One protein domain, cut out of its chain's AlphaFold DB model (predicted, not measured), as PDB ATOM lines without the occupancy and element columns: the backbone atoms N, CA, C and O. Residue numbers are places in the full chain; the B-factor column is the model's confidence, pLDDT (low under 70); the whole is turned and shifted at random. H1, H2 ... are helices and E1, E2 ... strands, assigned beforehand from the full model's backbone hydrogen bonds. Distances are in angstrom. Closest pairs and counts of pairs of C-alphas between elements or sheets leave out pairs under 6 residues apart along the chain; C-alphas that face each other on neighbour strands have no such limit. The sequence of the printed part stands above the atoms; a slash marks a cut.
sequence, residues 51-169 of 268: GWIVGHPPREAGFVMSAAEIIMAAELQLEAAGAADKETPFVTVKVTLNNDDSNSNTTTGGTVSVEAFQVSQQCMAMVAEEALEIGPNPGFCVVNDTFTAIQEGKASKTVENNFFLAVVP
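AT A GLANCE: This is residues 51 to 169 of the 268 residues of the protein "Hypothetical protein" of Cyclophora tenuis (UniProt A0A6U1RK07). A strongly twisted sheet of four strands has the long helix H1 running along one face; a small sheet of three strands, E4, E5 and E8, sits by residues 67 to 71 of H1, with the little hairpin E6 and E7 beyond it. H2 crosses H1, and the loop between E2 and E3 sticks out with residues 102 to 108. The printed part has 119 residues with three named helices and nine named strands, in the order E1 H1 E2 E3 H2 E4 E5 E6 E7 E8 H3 E9, a mixed class of helices and strands. The large sheet runs E1 E2 E3 E9 and is mixed; the other two are antiparallel. The whole is compact, with a radius of gyration of the C-alphas of 15.7 A, yet elongated, spanning 50 by 30 by 20 A.

IN THESE COORDINATES: E1, residues 51 to 55, begins at C-alpha 51 (19.962, 20.398, 80.406) and is 13.7 A long. H1, residues 67 to 81, measures 20.7 A and begins at C-alpha 67 (35.981, 18.875, 71.562). E2, residues 91 to 97, measures 20.1 A, and E3, residues 112 to 119, 22.3 A. H2 is residues 121 to 128, 10.3 A. The short strands are E4, 132 to 134; E5, 140 to 143; E6, 149 to 151; E7, 154 to 156; and E8, 158 to 160. H3, 161 to 164, leads to E9, 165 to 168, which ends at C-alpha 168 (26.094, 30.024, 83.765).

HOW THE PARTS SIT: E1 and E2 are parallel, with N 54 and O 93 2.8 A apart; with H1 they form a strand-helix-strand unit, two parallel neighbours joined through a helix, whose crossover is right-handed. E2 and E3 form an antiparallel hairpin, N 94 to O 115 being 2.8 A. E3 and E9 are antiparallel, N 166 to O 118 being 2.8 A. H1 is on this sheet at a height of 8.1 A, making two layers, helix over sheet, and runs along the strands at 22 degrees to E2 on the local plane. H1 touches H2, about perpendicular at 83 degrees, closest at the C-alphas of Ala 74 and Met 124, 5.2 A. H1 stands up from the sheet E4 E5 E8 at 45 degrees. In that sheet N 133 and O 142 are 2.8 A apart, and N 159 and O 141 2.9 A. In the hairpin E6 and E7, N 151 and O 154 are 2.9 A apart. H3 only grazes both larger sheets. Every O i to N i+4 pair is within hydrogen-bond range in H1 and H2; H3 is too short for one.

THE WHOLE: The C-alphas farthest apart, those of Thr 106 and Thr 146, are 50.0 A apart. The printed part has no cut. The links E1 to H1 and E2 to E3 are long. Mean pLDDT of the printed part is 89.2; residue 61 and residues 99 to 110 are under 70.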
ATOM      1  N   GLY A  51      18.521  20.525  80.486       96.94
ATOM      2  CA  GLY A  51      19.962  20.398  80.406       96.94
ATOM      3  C   GLY A  51      20.428  18.966  80.555       96.94
ATOM      4  O   GLY A  51      19.622  18.037  80.629       96.94
ATOM      5  N   TRP A  52      21.741  18.825  80.650       97.44
ATOM      6  CA  TRP A  52      22.421  17.565  80.911       97.44
ATOM      7  C   TRP A  52      23.618  17.788  81.836       97.44
ATOM      8  O   TRP A  52      24.073  18.921  82.037       97.44
ATOM      9  N   ILE A  53      24.099  16.700  82.431       96.81
ATOM     10  CA  ILE A  53      25.224  16.705  83.362       96.81
ATOM     11  C   ILE A  53      26.254  15.698  82.863       96.81
ATOM     12  O   ILE A  53      25.908  14.548  82.611       96.81
ATOM     13  N   VAL A  54      27.512  16.119  82.768       94.62
ATOM     14  CA  VAL A  54      28.641  15.252  82.427       94.62
ATOM     15  C   VAL A  54      29.678  15.267  83.535       94.62
ATOM     16  O   VAL A  54      30.092  16.323  84.019       94.62
ATOM     17  N   GLY A  55      30.088  14.071  83.947       92.25
ATOM     18  CA  GLY A  55      31.159  13.858  84.907       92.25
ATOM     19  C   GLY A  55      32.413  13.352  84.210       92.25
ATOM     20  O   GLY A  55      32.333  12.448  83.387       92.25
ATOM     21  N   HIS A  56      33.583  13.884  84.563       88.56
ATOM     22  CA  HIS A  56      34.852  13.342  84.079       88.56
ATOM     23  C   HIS A  56      35.930  13.328  85.176       88.56
ATOM     24  O   HIS A  56      35.933  14.199  86.057       88.56
ATOM     25  N   PRO A  57      36.885  12.374  85.136       87.25
ATOM     26  CA  PRO A  57      38.038  12.394  86.035       87.25
ATOM     27  C   PRO A  57      38.886  13.651  85.793       87.25
ATOM     28  O   PRO A  57      38.776  14.256  84.725       87.25
ATOM     29  N   PRO A  58      39.756  14.060  86.730       85.81
ATOM     30  CA  PRO A  58      40.635  15.203  86.506       85.81
ATOM     31  C   PRO A  58      41.467  15.053  85.227       85.81
ATOM     32  O   PRO A  58      42.029  13.990  84.965       85.81
ATOM     33  N   ARG A  59      41.547  16.125  84.433       82.00
ATOM     34  CA  ARG A  59      42.290  16.177  83.163       82.00
ATOM     35  C   ARG A  59      43.393  17.234  83.224       82.00
ATOM     36  O   ARG A  59      43.460  18.025  84.166       82.00
ATOM     37  N   GLU A  60      44.274  17.217  82.227       70.31
ATOM     38  CA  GLU A  60      45.337  18.213  82.074       70.31
ATOM     39  C   GLU A  60      44.770  19.638  81.989       70.31
ATOM     40  O   GLU A  60      43.672  19.869  81.484       70.31
ATOM     41  N   ALA A  61      45.535  20.610  82.489       69.00
ATOM     42  CA  ALA A  61      45.150  22.013  82.427       69.00
ATOM     43  C   ALA A  61      45.198  22.532  80.978       69.00
ATOM     44  O   ALA A  61      46.139  22.242  80.244       69.00
ATOM     45  N   GLY A  62      44.220  23.355  80.589       80.50
ATOM     46  CA  GLY A  62      44.241  24.077  79.309       80.50
ATOM     47  C   GLY A  62      42.898  24.156  78.586       80.50
ATOM     48  O   GLY A  62      42.719  25.032  77.747       80.50
ATOM     49  N   PHE A  63      41.935  23.303  78.932       89.75
ATOM     50  CA  PHE A  63      40.581  23.361  78.382       89.75
ATOM     51  C   PHE A  63      39.544  22.989  79.439       89.75
ATOM     52  O   PHE A  63      39.813  22.192  80.336       89.75
ATOM     53  N   VAL A  64      38.360  23.591  79.341       91.12
ATOM     54  CA  VAL A  64      37.261  23.349  80.288       91.12
ATOM     55  C   VAL A  64      36.421  22.140  79.879       91.12
ATOM     56  O   VAL A  64      36.029  21.365  80.747       91.12
ATOM     57  N   MET A  65      36.167  21.989  78.577       94.31
ATOM     58  CA  MET A  65      35.421  20.885  77.962       94.31
ATOM     59  C   MET A  65      36.169  20.398  76.720       94.31
ATOM     60  O   MET A  65      36.785  21.209  76.017       94.31
ATOM     61  N   SER A  66      36.169  19.089  76.475       95.12
ATOM     62  CA  SER A  66      36.801  18.489  75.296       95.12
ATOM     63  C   SER A  66      36.038  18.841  74.013       95.12
ATOM     64  O   SER A  66      34.892  19.282  74.066       95.12
ATOM     65  N   ALA A  67      36.651  18.636  72.844       96.56
ATOM     66  CA  ALA A  67      35.981  18.875  71.562       96.56
ATOM     67  C   ALA A  67      34.700  18.032  71.418       96.56
ATOM     68  O   ALA A  67      33.686  18.540  70.953       96.56
ATOM     69  N   ALA A  68      34.736  16.779  71.883       95.88
ATOM     70  CA  ALA A  68      33.581  15.883  71.915       95.88
ATOM     71  C   ALA A  68      32.462  16.432  72.818       95.88
ATOM     72  O   ALA A  68      31.311  16.536  72.410       95.88
ATOM     73  N   GLU A  69      32.816  16.889  74.022       96.56
ATOM     74  CA  GLU A  69      31.858  17.466  74.969       96.56
ATOM     75  C   GLU A  69      31.260  18.793  74.471       96.56
ATOM     76  O   GLU A  69      30.091  19.063  74.731       96.56
ATOM     77  N   ILE A  70      32.031  19.616  73.748       97.88
ATOM     78  CA  ILE A  70      31.540  20.846  73.106       97.88
ATOM     79  C   ILE A  70      30.525  20.527  72.011       97.88
ATOM     80  O   ILE A  70      29.469  21.159  71.967       97.88
ATOM     81  N   ILE A  71      30.845  19.574  71.133       98.00
ATOM     82  CA  ILE A  71      29.965  19.184  70.027       98.00
ATOM     83  C   ILE A  71      28.671  18.593  70.592       98.00
ATOM     84  O   ILE A  71      27.601  19.102  70.273       98.00
ATOM     85  N   MET A  72      28.761  17.649  71.535       97.56
ATOM     86  CA  MET A  72      27.586  17.069  72.194       97.56
ATOM     87  C   MET A  72      26.750  18.122  72.939       97.56
ATOM     88  O   MET A  72      25.526  18.147  72.818       97.56
ATOM     89  N   ALA A  73      27.383  19.050  73.669       97.88
ATOM     90  CA  ALA A  73      26.666  20.155  74.309       97.88
ATOM     91  C   ALA A  73      25.918  21.024  73.286       97.88
ATOM     92  O   ALA A  73      24.793  21.451  73.548       97.88
ATOM     93  N   ALA A  74      26.522  21.286  72.124       98.06
ATOM     94  CA  ALA A  74      25.904  22.062  71.058       98.06
ATOM     95  C   ALA A  74      24.750  21.323  70.377       98.06
ATOM     96  O   ALA A  74      23.724  21.952  70.133       98.06
ATOM     97  N   GLU A  75      24.878  20.023  70.115       97.62
ATOM     98  CA  GLU A  75      23.810  19.182  69.555       97.62
ATOM     99  C   GLU A  75      22.591  19.142  70.481       97.62
ATOM    100  O   GLU A  75      21.480  19.456  70.054       97.62
ATOM    101  N   LEU A  76      22.802  18.877  71.774       97.56
ATOM    102  CA  LEU A  76      21.726  18.859  72.769       97.56
ATOM    103  C   LEU A  76      21.066  20.240  72.928       97.56
ATOM    104  O   LEU A  76      19.844  20.360  73.045       97.56
ATOM    105  N   GLN A  77      21.864  21.310  72.897       97.44
ATOM    106  CA  GLN A  77      21.354  22.678  72.961       97.44
ATOM    107  C   GLN A  77      20.578  23.057  71.683       97.44
ATOM    108  O   GLN A  77      19.547  23.725  71.771       97.44
ATOM    109  N   LEU A  78      21.024  22.613  70.503       97.12
ATOM    110  CA  LEU A  78      20.326  22.780  69.222       97.12
ATOM    111  C   LEU A  78      18.985  22.054  69.210       97.12
ATOM    112  O   LEU A  78      17.984  22.653  68.819       97.12
ATOM    113  N   GLU A  79      18.959  20.803  69.664       95.75
ATOM    114  CA  GLU A  79      17.740  20.005  69.776       95.75
ATOM    115  C   GLU A  79      16.711  20.719  70.663       95.75
ATOM    116  O   GLU A  79      15.564  20.919  70.261       95.75
ATOM    117  N   ALA A  80      17.145  21.214  71.826       94.69
ATOM    118  CA  ALA A  80      16.286  21.959  72.741       94.69
ATOM    119  C   ALA A  80      15.813  23.315  72.179       94.69
ATOM    120  O   ALA A  80      14.710  23.762  72.491       94.69
ATOM    121  N   ALA A  81      16.633  23.998  71.374       94.31
ATOM    122  CA  ALA A  81      16.272  25.267  70.733       94.31
ATOM    123  C   ALA A  81      15.364  25.084  69.500       94.31
ATOM    124  O   ALA A  81      14.582  25.973  69.145       94.31
ATOM    125  N   GLY A  82      15.498  23.950  68.807       93.69
ATOM    126  CA  GLY A  82      14.873  23.642  67.522       93.69
ATOM    127  C   GLY A  82      15.461  24.386  66.313       93.69
ATOM    128  O   GLY A  82      15.009  24.149  65.194       93.69
ATOM    129  N   ALA A  83      16.407  25.313  66.513       88.94
ATOM    130  CA  ALA A  83      17.179  25.993  65.467       88.94
ATOM    131  C   ALA A  83      18.399  26.723  66.067       88.94
ATOM    132  O   ALA A  83      18.362  27.141  67.223       88.94
ATOM    133  N   ALA A  84      19.457  26.927  65.273       87.62
ATOM    134  CA  ALA A  84      20.711  27.550  65.721       87.62
ATOM    135  C   ALA A  84      20.600  29.047  66.070       87.62
ATOM    136  O   ALA A  84      21.411  29.565  66.835       87.62
ATOM    137  N   ASP A  85      19.610  29.748  65.514       87.44
ATOM    138  CA  ASP A  85      19.359  31.176  65.735       87.44
ATOM    139  C   ASP A  85      18.404  31.451  66.908       87.44
ATOM    140  O   ASP A  85      18.136  32.610  67.238       87.44
ATOM    141  N   LYS A  86      17.882  30.399  67.549       89.50
ATOM    142  CA  LYS A  86      16.978  30.512  68.691       89.50
ATOM    143  C   LYS A  86      17.736  30.390  70.000       89.50
ATOM    144  O   LYS A  86      18.568  29.508  70.194       89.50
ATOM    145  N   GLU A  87      17.385  31.260  70.938       88.31
ATOM    146  CA  GLU A  87      17.819  31.108  72.318       88.31
ATOM    147  C   GLU A  87      17.111  29.920  72.961       88.31
ATOM    148  O   GLU A  87      15.910  29.705  72.788       88.31
ATOM    149  N   THR A  88      17.871  29.177  73.751       90.81
ATOM    150  CA  THR A  88      17.353  28.119  74.599       90.81
ATOM    151  C   THR A  88      17.919  28.294  76.000       90.81
ATOM    152  O   THR A  88      19.069  28.701  76.160       90.81
ATOM    153  N   PRO A  89      17.137  27.992  77.033       89.69
ATOM    154  CA  PRO A  89      17.618  27.900  78.404       89.69
ATOM    155  C   PRO A  89      18.272  26.539  78.716       89.69
ATOM    156  O   PRO A  89      18.476  26.229  79.884       89.69
ATOM    157  N   PHE A  90      18.555  25.701  77.713       95.62
ATOM    158  CA  PHE A  90      19.219  24.414  77.916       95.62
ATOM    159  C   PHE A  90      20.654  24.608  78.420       95.62
ATOM    160  O   PHE A  90      21.420  25.356  77.813       95.62
ATOM    161  N   VAL A  91      21.010  23.959  79.530       96.88
ATOM    162  CA  VAL A  91      22.319  24.113  80.185       96.88
ATOM    163  C   VAL A  91      23.124  22.820  80.191       96.88
ATOM    164  O   VAL A  91      22.589  21.720  80.301       96.88
ATOM    165  N   THR A  92      24.439  22.966  80.129       97.75
ATOM    166  CA  THR A  92      25.401  21.883  80.314       97.75
ATOM    167  C   THR A  92      26.065  22.039  81.672       97.75
ATOM    168  O   THR A  92      26.648  23.085  81.949       97.75
ATOM    169  N   VAL A  93      25.994  21.020  82.522       97.50
ATOM    170  CA  VAL A  93      26.682  21.008  83.819       97.50
ATOM    171  C   VAL A  93      27.859  20.050  83.748       97.50
ATOM    172  O   VAL A  93      27.703  18.875  83.442       97.50
ATOM    173  N   LYS A  94      29.044  20.551  84.071       95.06
ATOM    174  CA  LYS A  94      30.275  19.779  84.160       95.06
ATOM    175  C   LYS A  94      30.594  19.492  85.620       95.06
ATOM    176  O   LYS A  94      30.592  20.404  86.448       95.06
ATOM    177  N   VAL A  95      30.936  18.245  85.916       94.25
ATOM    178  CA  VAL A  95      31.365  17.794  87.242       94.25
ATOM    179  C   VAL A  95      32.739  17.134  87.143       94.25
ATOM    180  O   VAL A  95      32.960  16.239  86.331       94.25
ATOM    181  N   THR A  96      33.684  17.558  87.979       91.56
ATOM    182  CA  THR A  96      35.011  16.932  88.073       91.56
ATOM    183  C   THR A  96      35.586  17.066  89.483       91.56
ATOM    184  O   THR A  96      34.993  17.718  90.340       91.56
ATOM    185  N   LEU A  97      36.733  16.446  89.758       89.12
ATOM    186  CA  LEU A  97      37.462  16.637  91.014       89.12
ATOM    187  C   LEU A  97      38.559  17.690  90.815       89.12
ATOM    188  O   LEU A  97      39.259  17.685  89.802       89.12
ATOM    189  N   ASN A  98      38.732  18.582  91.786       78.88
ATOM    190  CA  ASN A  98      39.847  19.520  91.802       78.88
ATOM    191  C   ASN A  98      41.155  18.787  92.110       78.88
ATOM    192  O   ASN A  98      41.230  17.970  93.029       78.88
ATOM    193  N   ASN A  99      42.208  19.150  91.379       63.69
ATOM    194  CA  ASN A  99      43.563  18.616  91.535       63.69
ATOM    195  C   ASN A  99      44.358  19.280  92.681       63.69
ATOM    196  O   ASN A  99      45.581  19.373  92.601       63.69
ATOM    197  N   ASP A 100      43.699  19.732  93.752       54.72
ATOM    198  CA  ASP A 100      44.350  20.488  94.840       54.72
ATOM    199  C   ASP A 100      45.309  19.657  95.715       54.72
ATOM    200  O   ASP A 100      45.872  20.179  96.674       54.72
ATOM    201  N   ASP A 101      45.558  18.387  95.382       49.44
ATOM    202  CA  ASP A 101      46.409  17.516  96.187       49.44
ATOM    203  C   ASP A 101      47.390  16.690  95.346       49.44
ATOM    204  O   ASP A 101      47.405  15.461  95.353       49.44
ATOM    205  N   SER A 102      48.312  17.369  94.659       48.00
ATOM    206  CA  SER A 102      49.483  16.720  94.050       48.00
ATOM    207  C   SER A 102      50.477  16.147  95.082       48.00
ATOM    208  O   SER A 102      51.589  15.775  94.709       48.00
ATOM    209  N   ASN A 103      50.133  16.128  96.378       45.91
ATOM    210  CA  ASN A 103      51.021  15.710  97.465       45.91
ATOM    211  C   ASN A 103      50.359  14.866  98.565       45.91
ATOM    212  O   ASN A 103      51.046  14.499  99.523       45.91
ATOM    213  N   SER A 104      49.076  14.516  98.455       44.91
ATOM    214  CA  SER A 104      48.448  13.639  99.439       44.91
ATOM    215  C   SER A 104      48.378  12.202  98.942       44.91
ATOM    216  O   SER A 104      47.668  11.862  98.001       44.91
ATOM    217  N   ASN A 105      49.088  11.322  99.644       47.50
ATOM    218  CA  ASN A 105      49.005   9.869  99.494       47.50
ATOM    219  C   ASN A 105      47.699   9.302 100.108       47.50
ATOM    220  O   ASN A 105      47.686   8.180 100.615       47.50
ATOM    221  N   THR A 106      46.618  10.092 100.139       41.38
ATOM    222  CA  THR A 106      45.300   9.684 100.635       41.38
ATOM    223  C   THR A 106      44.310   9.635  99.484       41.38
ATOM    224  O   THR A 106      43.963  10.654  98.896       41.38
ATOM    225  N   THR A 107      43.793   8.446  99.209       44.78
ATOM    226  CA  THR A 107      42.827   8.123  98.150       44.78
ATOM    227  C   THR A 107      41.414   8.689  98.379       44.78
ATOM    228  O   THR A 107      40.455   8.218  97.777       44.78
ATOM    229  N   THR A 108      41.247   9.671  99.269       44.81
ATOM    230  CA  THR A 108      39.944  10.169  99.739       44.81
ATOM    231  C   THR A 108      40.049  11.643 100.136       44.81
ATOM    232  O   THR A 108      40.244  11.942 101.314       44.81
ATOM    233  N   GLY A 109      39.958  12.577  99.183       49.03
ATOM    234  CA  GLY A 109      39.990  14.000  99.553       49.03
ATOM    235  C   GLY A 109      39.929  15.071  98.461       49.03
ATOM    236  O   GLY A 109      40.222  16.219  98.771       49.03
ATOM    237  N   GLY A 110      39.568  14.763  97.210       63.03
ATOM    238  CA  GLY A 110      39.395  15.809  96.190       63.03
ATOM    239  C   GLY A 110      38.126  16.631  96.437       63.03
ATOM    240  O   GLY A 110      37.063  16.058  96.678       63.03
ATOM    241  N   THR A 111      38.207  17.964  96.374       79.75
ATOM    242  CA  THR A 111      37.000  18.806  96.362       79.75
ATOM    243  C   THR A 111      36.306  18.672  95.006       79.75
ATOM    244  O   THR A 111      36.959  18.693  93.965       79.75
ATOM    245  N   VAL A 112      34.985  18.486  94.999       88.06
ATOM    246  CA  VAL A 112      34.207  18.393  93.754       88.06
ATOM    247  C   VAL A 112      34.045  19.794  93.165       88.06
ATOM    248  O   VAL A 112      33.606  20.709  93.862       88.06
ATOM    249  N   SER A 113      34.376  19.949  91.887       90.56
ATOM    250  CA  SER A 113      34.071  21.132  91.089       90.56
ATOM    251  C   SER A 113      32.818  20.889  90.262       90.56
ATOM    252  O   SER A 113      32.712  19.874  89.569       90.56
ATOM    253  N   VAL A 114      31.877  21.828  90.341       93.88
ATOM    254  CA  VAL A 114      30.650  21.843  89.546       93.88
ATOM    255  C   VAL A 114      30.568  23.191  88.850       93.88
ATOM    256  O   VAL A 114      30.530  24.233  89.505       93.88
ATOM    257  N   GLU A 115      30.535  23.168  87.526       94.94
ATOM    258  CA  GLU A 115      30.477  24.358  86.682       94.94
ATOM    259  C   GLU A 115      29.356  24.188  85.658       94.94
ATOM    260  O   GLU A 115      29.095  23.077  85.204       94.94
ATOM    261  N   ALA A 116      28.675  25.272  85.291       96.81
ATOM    262  CA  ALA A 116      27.596  25.233  84.311       96.81
ATOM    263  C   ALA A 116      27.888  26.183  83.153       96.81
ATOM    264  O   ALA A 116      28.425  27.277  83.347       96.81
ATOM    265  N   PHE A 117      27.511  25.763  81.951       97.38
ATOM    266  CA  PHE A 117      27.771  26.475  80.711       97.38
ATOM    267  C   PHE A 117      26.583  26.375  79.757       97.38
ATOM    268  O   PHE A 117      25.787  25.436  79.806       97.38
ATOM    269  N   GLN A 118      26.513  27.331  78.844       97.25
ATOM    270  CA  GLN A 118      25.879  27.158  77.544       97.25
ATOM    271  C   GLN A 118      26.955  27.302  76.478       97.25
ATOM    272  O   GLN A 118      27.919  28.052  76.664       97.25
ATOM    273  N   VAL A 119      26.790  26.618  75.352       97.62
ATOM    274  CA  VAL A 119      27.613  26.935  74.189       97.62
ATOM    275  C   VAL A 119      27.066  28.186  73.503       97.62
ATOM    276  O   VAL A 119      25.866  28.469  73.524       97.62
ATOM    277  N   SER A 120      27.950  28.967  72.894       96.12
ATOM    278  CA  SER A 120      27.574  30.153  72.127       96.12
ATOM    279  C   SER A 120      26.708  29.783  70.916       96.12
ATOM    280  O   SER A 120      26.869  28.715  70.326       96.12
ATOM    281  N   GLN A 121      25.856  30.709  70.465       95.56
ATOM    282  CA  GLN A 121      25.092  30.538  69.218       95.56
ATOM    283  C   GLN A 121      26.005  30.302  68.004       95.56
ATOM    284  O   GLN A 121      25.640  29.582  67.083       95.56
ATOM    285  N   GLN A 122      27.225  30.855  68.013       95.69
ATOM    286  CA  GLN A 122      28.211  30.581  66.969       95.69
ATOM    287  C   GLN A 122      28.643  29.109  66.972       95.69
ATOM    288  O   GLN A 122      28.765  28.528  65.898       95.69
ATOM    289  N   CYS A 123      28.843  28.505  68.148       97.38
ATOM    290  CA  CYS A 123      29.125  27.074  68.272       97.38
ATOM    291  C   CYS A 123      27.957  26.239  67.744       97.38
ATOM    292  O   CYS A 123      28.170  25.347  66.932       97.38
ATOM    293  N   MET A 124      26.727  26.575  68.150       97.88
ATOM    294  CA  MET A 124      25.514  25.919  67.652       97.88
ATOM    295  C   MET A 124      25.430  25.994  66.123       97.88
ATOM    296  O   MET A 124      25.229  24.981  65.469       97.88
ATOM    297  N   ALA A 125      25.650  27.171  65.532       96.88
ATOM    298  CA  ALA A 125      25.635  27.339  64.082       96.88
ATOM    299  C   ALA A 125      26.741  26.534  63.383       96.88
ATOM    300  O   ALA A 125      26.504  25.962  62.328       96.88
ATOM    301  N   MET A 126      27.943  26.466  63.966       97.50
ATOM    302  CA  MET A 126      29.034  25.676  63.394       97.50
ATOM    303  C   MET A 126      28.754  24.172  63.461       97.50
ATOM    304  O   MET A 126      29.048  23.473  62.502       97.50
ATOM    305  N   VAL A 127      28.169  23.673  64.552       97.62
ATOM    306  CA  VAL A 127      27.797  22.254  64.680       97.62
ATOM    307  C   VAL A 127      26.626  21.896  63.767       97.62
ATOM    308  O   VAL A 127      26.679  20.873  63.097       97.62
ATOM    309  N   ALA A 128      25.617  22.766  63.654       97.06
ATOM    310  CA  ALA A 128      24.477  22.559  62.755       97.06
ATOM    311  C   ALA A 128      24.877  22.445  61.271       97.06
ATOM    312  O   ALA A 128      24.175  21.806  60.495       97.06
ATOM    313  N   GLU A 129      25.997  23.062  60.887       96.88
ATOM    314  CA  GLU A 129      26.565  23.018  59.535       96.88
ATOM    315  C   GLU A 129      27.709  21.989  59.405       96.88
ATOM    316  O   GLU A 129      28.438  22.012  58.416       96.88
ATOM    317  N   GLU A 130      27.907  21.121  60.406       97.00
ATOM    318  CA  GLU A 130      28.979  20.109  60.451       97.00
ATOM    319  C   GLU A 130      30.394  20.709  60.267       97.00
ATOM    320  O   GLU A 130      31.318  20.084  59.746       97.00
ATOM    321  N   ALA A 131      30.593  21.955  60.705       97.69
ATOM    322  CA  ALA A 131      31.848  22.684  60.538       97.69
ATOM    323  C   ALA A 131      32.915  22.330  61.589       97.69
ATOM    324  O   ALA A 131      34.068  22.747  61.435       97.69
ATOM    325  N   LEU A 132      32.549  21.612  62.659       98.06
ATOM    326  CA  LEU A 132      33.442  21.207  63.749       98.06
ATOM    327  C   LEU A 132      33.622  19.690  63.787       98.06
ATOM    328  O   LEU A 132      32.658  18.940  63.706       98.06
ATOM    329  N   GLU A 133      34.860  19.259  63.995       97.25
ATOM    330  CA  GLU A 133      35.253  17.858  64.099       97.25
ATOM    331  C   GLU A 133      36.131  17.620  65.333       97.25
ATOM    332  O   GLU A 133      36.818  18.519  65.840       97.25
ATOM    333  N   ILE A 134      36.145  16.373  65.801       96.50
ATOM    334  CA  ILE A 134      36.998  15.939  66.906       96.50
ATOM    335  C   ILE A 134      38.423  15.732  66.385       96.50
ATOM    336  O   ILE A 134      38.671  14.934  65.482       96.50
ATOM    337  N   GLY A 135      39.375  16.461  66.969       93.19
ATOM    338  CA  GLY A 135      40.793  16.366  66.640       93.19
ATOM    339  C   GLY A 135      41.623  15.597  67.671       93.19
ATOM    340  O   GLY A 135      41.130  15.225  68.734       93.19
ATOM    341  N   PRO A 136      42.931  15.424  67.412       91.44
ATOM    342  CA  PRO A 136      43.851  14.775  68.350       91.44
ATOM    343  C   PRO A 136      44.144  15.618  69.602       91.44
ATOM    344  O   PRO A 136      44.659  15.090  70.583       91.44
ATOM    345  N   ASN A 137      43.872  16.928  69.566       92.75
ATOM    346  CA  ASN A 137      44.016  17.808  70.721       92.75
ATOM    347  C   ASN A 137      42.633  18.049  71.347       92.75
ATOM    348  O   ASN A 137      41.827  18.750  70.737       92.75
ATOM    349  N   PRO A 138      42.357  17.533  72.556       91.31
ATOM    350  CA  PRO A 138      41.029  17.615  73.153       91.31
ATOM    351  C   PRO A 138      40.579  19.049  73.452       91.31
ATOM    352  O   PRO A 138      39.378  19.283  73.495       91.31
ATOM    353  N   GLY A 139      41.498  20.007  73.618       94.88
ATOM    354  CA  GLY A 139      41.166  21.410  73.895       94.88
ATOM    355  C   GLY A 139      40.764  22.245  72.674       94.88
ATOM    356  O   GLY A 139      40.524  23.446  72.817       94.88
ATOM    357  N   PHE A 140      40.724  21.639  71.485       96.19
ATOM    358  CA  PHE A 140      40.422  22.324  70.233       96.19
ATOM    359  C   PHE A 140      39.496  21.487  69.346       96.19
ATOM    360  O   PHE A 140      39.788  20.326  69.061       96.19
ATOM    361  N   CYS A 141      38.452  22.106  68.804       97.62
ATOM    362  CA  CYS A 141      37.712  21.552  67.676       97.62
ATOM    363  C   CYS A 141      38.511  21.775  66.384       97.62
ATOM    364  O   CYS A 141      39.041  22.866  66.151       97.62
ATOM    365  N   VAL A 142      38.589  20.756  65.531       97.81
ATOM    366  CA  VAL A 142      39.096  20.890  64.159       97.81
ATOM    367  C   VAL A 142      37.997  21.499  63.301       97.81
ATOM    368  O   VAL A 142      36.822  21.215  63.497       97.81
ATOM    369  N   VAL A 143      38.369  22.374  62.373       97.56
ATOM    370  CA  VAL A 143      37.430  22.973  61.422       97.56
ATOM    371  C   VAL A 143      37.419  22.113  60.168       97.56
ATOM    372  O   VAL A 143      38.479  21.932  59.562       97.56
ATOM    373  N   ASN A 144      36.243  21.624  59.773       96.88
ATOM    374  CA  ASN A 144      36.080  20.862  58.537       96.88
ATOM    375  C   ASN A 144      36.654  21.648  57.344       96.88
ATOM    376  O   ASN A 144      36.519  22.872  57.252       96.88
ATOM    377  N   ASP A 145      37.298  20.952  56.409       94.75
ATOM    378  CA  ASP A 145      38.051  21.582  55.319       94.75
ATOM    379  C   ASP A 145      37.206  22.421  54.351       94.75
ATOM    380  O   ASP A 145      37.754  23.273  53.644       94.75
ATOM    381  N   THR A 146      35.889  22.211  54.326       95.81
ATOM    382  CA  THR A 146      34.951  23.027  53.543       95.81
ATOM    383  C   THR A 146      34.688  24.401  54.164       95.81
ATOM    384  O   THR A 146      34.212  25.306  53.476       95.81
ATOM    385  N   PHE A 147      35.078  24.595  55.425       96.56
ATOM    386  CA  PHE A 147      34.926  25.834  56.172       96.56
ATOM    387  C   PHE A 147      36.276  26.500  56.463       96.56
ATOM    388  O   PHE A 147      37.368  25.951  56.304       96.56
ATOM    389  N   THR A 148      36.213  27.763  56.876       93.44
ATOM    390  CA  THR A 148      37.367  28.512  57.380       93.44
ATOM    391  C   THR A 148      36.933  29.273  58.617       93.44
ATOM    392  O   THR A 148      36.125  30.196  58.522       93.44
ATOM    393  N   ALA A 149      37.484  28.912  59.773       94.25
ATOM    394  CA  ALA A 149      37.313  29.710  60.976       94.25
ATOM    395  C   ALA A 149      38.292  30.885  60.957       94.25
ATOM    396  O   ALA A 149      39.440  30.751  60.527       94.25
ATOM    397  N   ILE A 150      37.842  32.038  61.447       93.06
ATOM    398  CA  ILE A 150      38.696  33.202  61.670       93.06
ATOM    399  C   ILE A 150      38.849  33.391  63.176       93.06
ATOM    400  O   ILE A 150      37.894  33.752  63.857       93.06
ATOM    401  N   GLN A 151      40.060  33.185  63.683       86.00
ATOM    402  CA  GLN A 151      40.411  33.407  65.081       86.00
ATOM    403  C   GLN A 151      41.365  34.599  65.154       86.00
ATOM    404  O   GLN A 151      42.382  34.635  64.461       86.00
ATOM    405  N   GLU A 152      40.993  35.623  65.926       87.31
ATOM    406  CA  GLU A 152      41.780  36.859  66.080       87.31
ATOM    407  C   GLU A 152      42.203  37.497  64.736       87.31
ATOM    408  O   GLU A 152      43.313  38.003  64.564       87.31
ATOM    409  N   GLY A 153      41.309  37.449  63.744       90.00
ATOM    410  CA  GLY A 153      41.538  38.023  62.414       90.00
ATOM    411  C   GLY A 153      42.408  37.179  61.477       90.00
ATOM    412  O   GLY A 153      42.758  37.654  60.395       90.00
ATOM    413  N   LYS A 154      42.754  35.939  61.844       93.00
ATOM    414  CA  LYS A 154      43.516  35.009  60.998       93.00
ATOM    415  C   LYS A 154      42.733  33.731  60.734       93.00
ATOM    416  O   LYS A 154      42.029  33.238  61.608       93.00
ATOM    417  N   ALA A 155      42.892  33.185  59.531       95.00
ATOM    418  CA  ALA A 155      42.367  31.867  59.208       95.00
ATOM    419  C   ALA A 155      43.009  30.807  60.109       95.00
ATOM    420  O   ALA A 155      44.233  30.773  60.256       95.00
ATOM    421  N   SER A 156      42.173  29.949  60.682       95.38
ATOM    422  CA  SER A 156      42.581  28.840  61.532       95.38
ATOM    423  C   SER A 156      41.909  27.546  61.083       95.38
ATOM    424  O   SER A 156      40.782  27.546  60.583       95.38
ATOM    425  N   LYS A 157      42.630  26.439  61.262       96.06
ATOM    426  CA  LYS A 157      42.130  25.073  61.048       96.06
ATOM    427  C   LYS A 157      41.605  24.429  62.328       96.06
ATOM    428  O   LYS A 157      41.082  23.323  62.286       96.06
ATOM    429  N   THR A 158      41.732  25.126  63.449       96.44
ATOM    430  CA  THR A 158      41.195  24.719  64.742       96.44
ATOM    431  C   THR A 158      40.583  25.918  65.457       96.44
ATOM    432  O   THR A 158      40.957  27.065  65.199       96.44
ATOM    433  N   VAL A 159      39.655  25.667  66.372       96.19
ATOM    434  CA  VAL A 159      39.118  26.678  67.288       96.19
ATOM    435  C   VAL A 159      39.311  26.170  68.709       96.19
ATOM    436  O   VAL A 159      38.995  25.020  68.997       96.19
ATOM    437  N   GLU A 160      39.871  27.002  69.587       95.50
ATOM    438  CA  GLU A 160      40.012  26.649  71.005       95.50
ATOM    439  C   GLU A 160      38.628  26.587  71.663       95.50
ATOM    440  O   GLU A 160      37.832  27.523  71.556       95.50
ATOM    441  N   ASN A 161      38.357  25.494  72.378       95.69
ATOM    442  CA  ASN A 161      37.026  25.182  72.906       95.69
ATOM    443  C   ASN A 161      36.481  26.261  73.846       95.69
ATOM    444  O   ASN A 161      35.280  26.520  73.876       95.69
ATOM    445  N   ASN A 162      37.365  26.928  74.589       94.75
ATOM    446  CA  ASN A 162      36.989  27.953  75.558       94.75
ATOM    447  C   ASN A 162      36.296  29.165  74.901       94.75
ATOM    448  O   ASN A 162      35.504  29.828  75.564       94.75
ATOM    449  N   PHE A 163      36.519  29.435  73.603       94.75
ATOM    450  CA  PHE A 163      35.794  30.494  72.878       94.75
ATOM    451  C   PHE A 163      34.308  30.186  72.690       94.75
ATOM    452  O   PHE A 163      33.520  31.102  72.458       94.75
ATOM    453  N   PHE A 164      33.915  28.915  72.781       97.00
ATOM    454  CA  PHE A 164      32.527  28.512  72.622       97.00
ATOM    455  C   PHE A 164      31.720  28.594  73.914       97.00
ATOM    456  O   PHE A 164      30.499  28.515  73.836       97.00
ATOM    457  N   LEU A 165      32.350  28.760  75.078       97.06
ATOM    458  CA  LEU A 165      31.688  28.608  76.372       97.06
ATOM    459  C   LEU A 165      31.184  29.940  76.941       97.06
ATOM    460  O   LEU A 165      31.943  30.893  77.121       97.06
ATOM    461  N   ALA A 166      29.907  29.969  77.313       96.25
ATOM    462  CA  ALA A 166      29.303  31.007  78.136       96.25
ATOM    463  C   ALA A 166      29.005  30.442  79.532       96.25
ATOM    464  O   ALA A 166      28.238  29.493  79.672       96.25
ATOM    465  N   VAL A 167      29.618  31.013  80.572       95.94
ATOM    466  CA  VAL A 167      29.447  30.558  81.965       95.94
ATOM    467  C   VAL A 167      28.037  30.874  82.469       95.94
ATOM    468  O   VAL A 167      27.566  32.005  82.346       95.94
ATOM    469  N   VAL A 168      27.401  29.895  83.113       95.56
ATOM    470  CA  VAL A 168      26.094  30.024  83.765       95.56
ATOM    471  C   VAL A 168      26.274  30.006  85.288       95.56
ATOM    472  O   VAL A 168      26.803  29.036  85.833       95.56
ATOM    473  N   PRO A 169      25.829  31.046  86.017       94.69
ATOM    474  CA  PRO A 169      25.883  31.050  87.475       94.69
ATOM    475  C   PRO A 169      24.992  29.966  88.090       94.69
ATOM    476  O   PRO A 169      23.797  29.890  87.798       94.69
TER     477      PRO A 169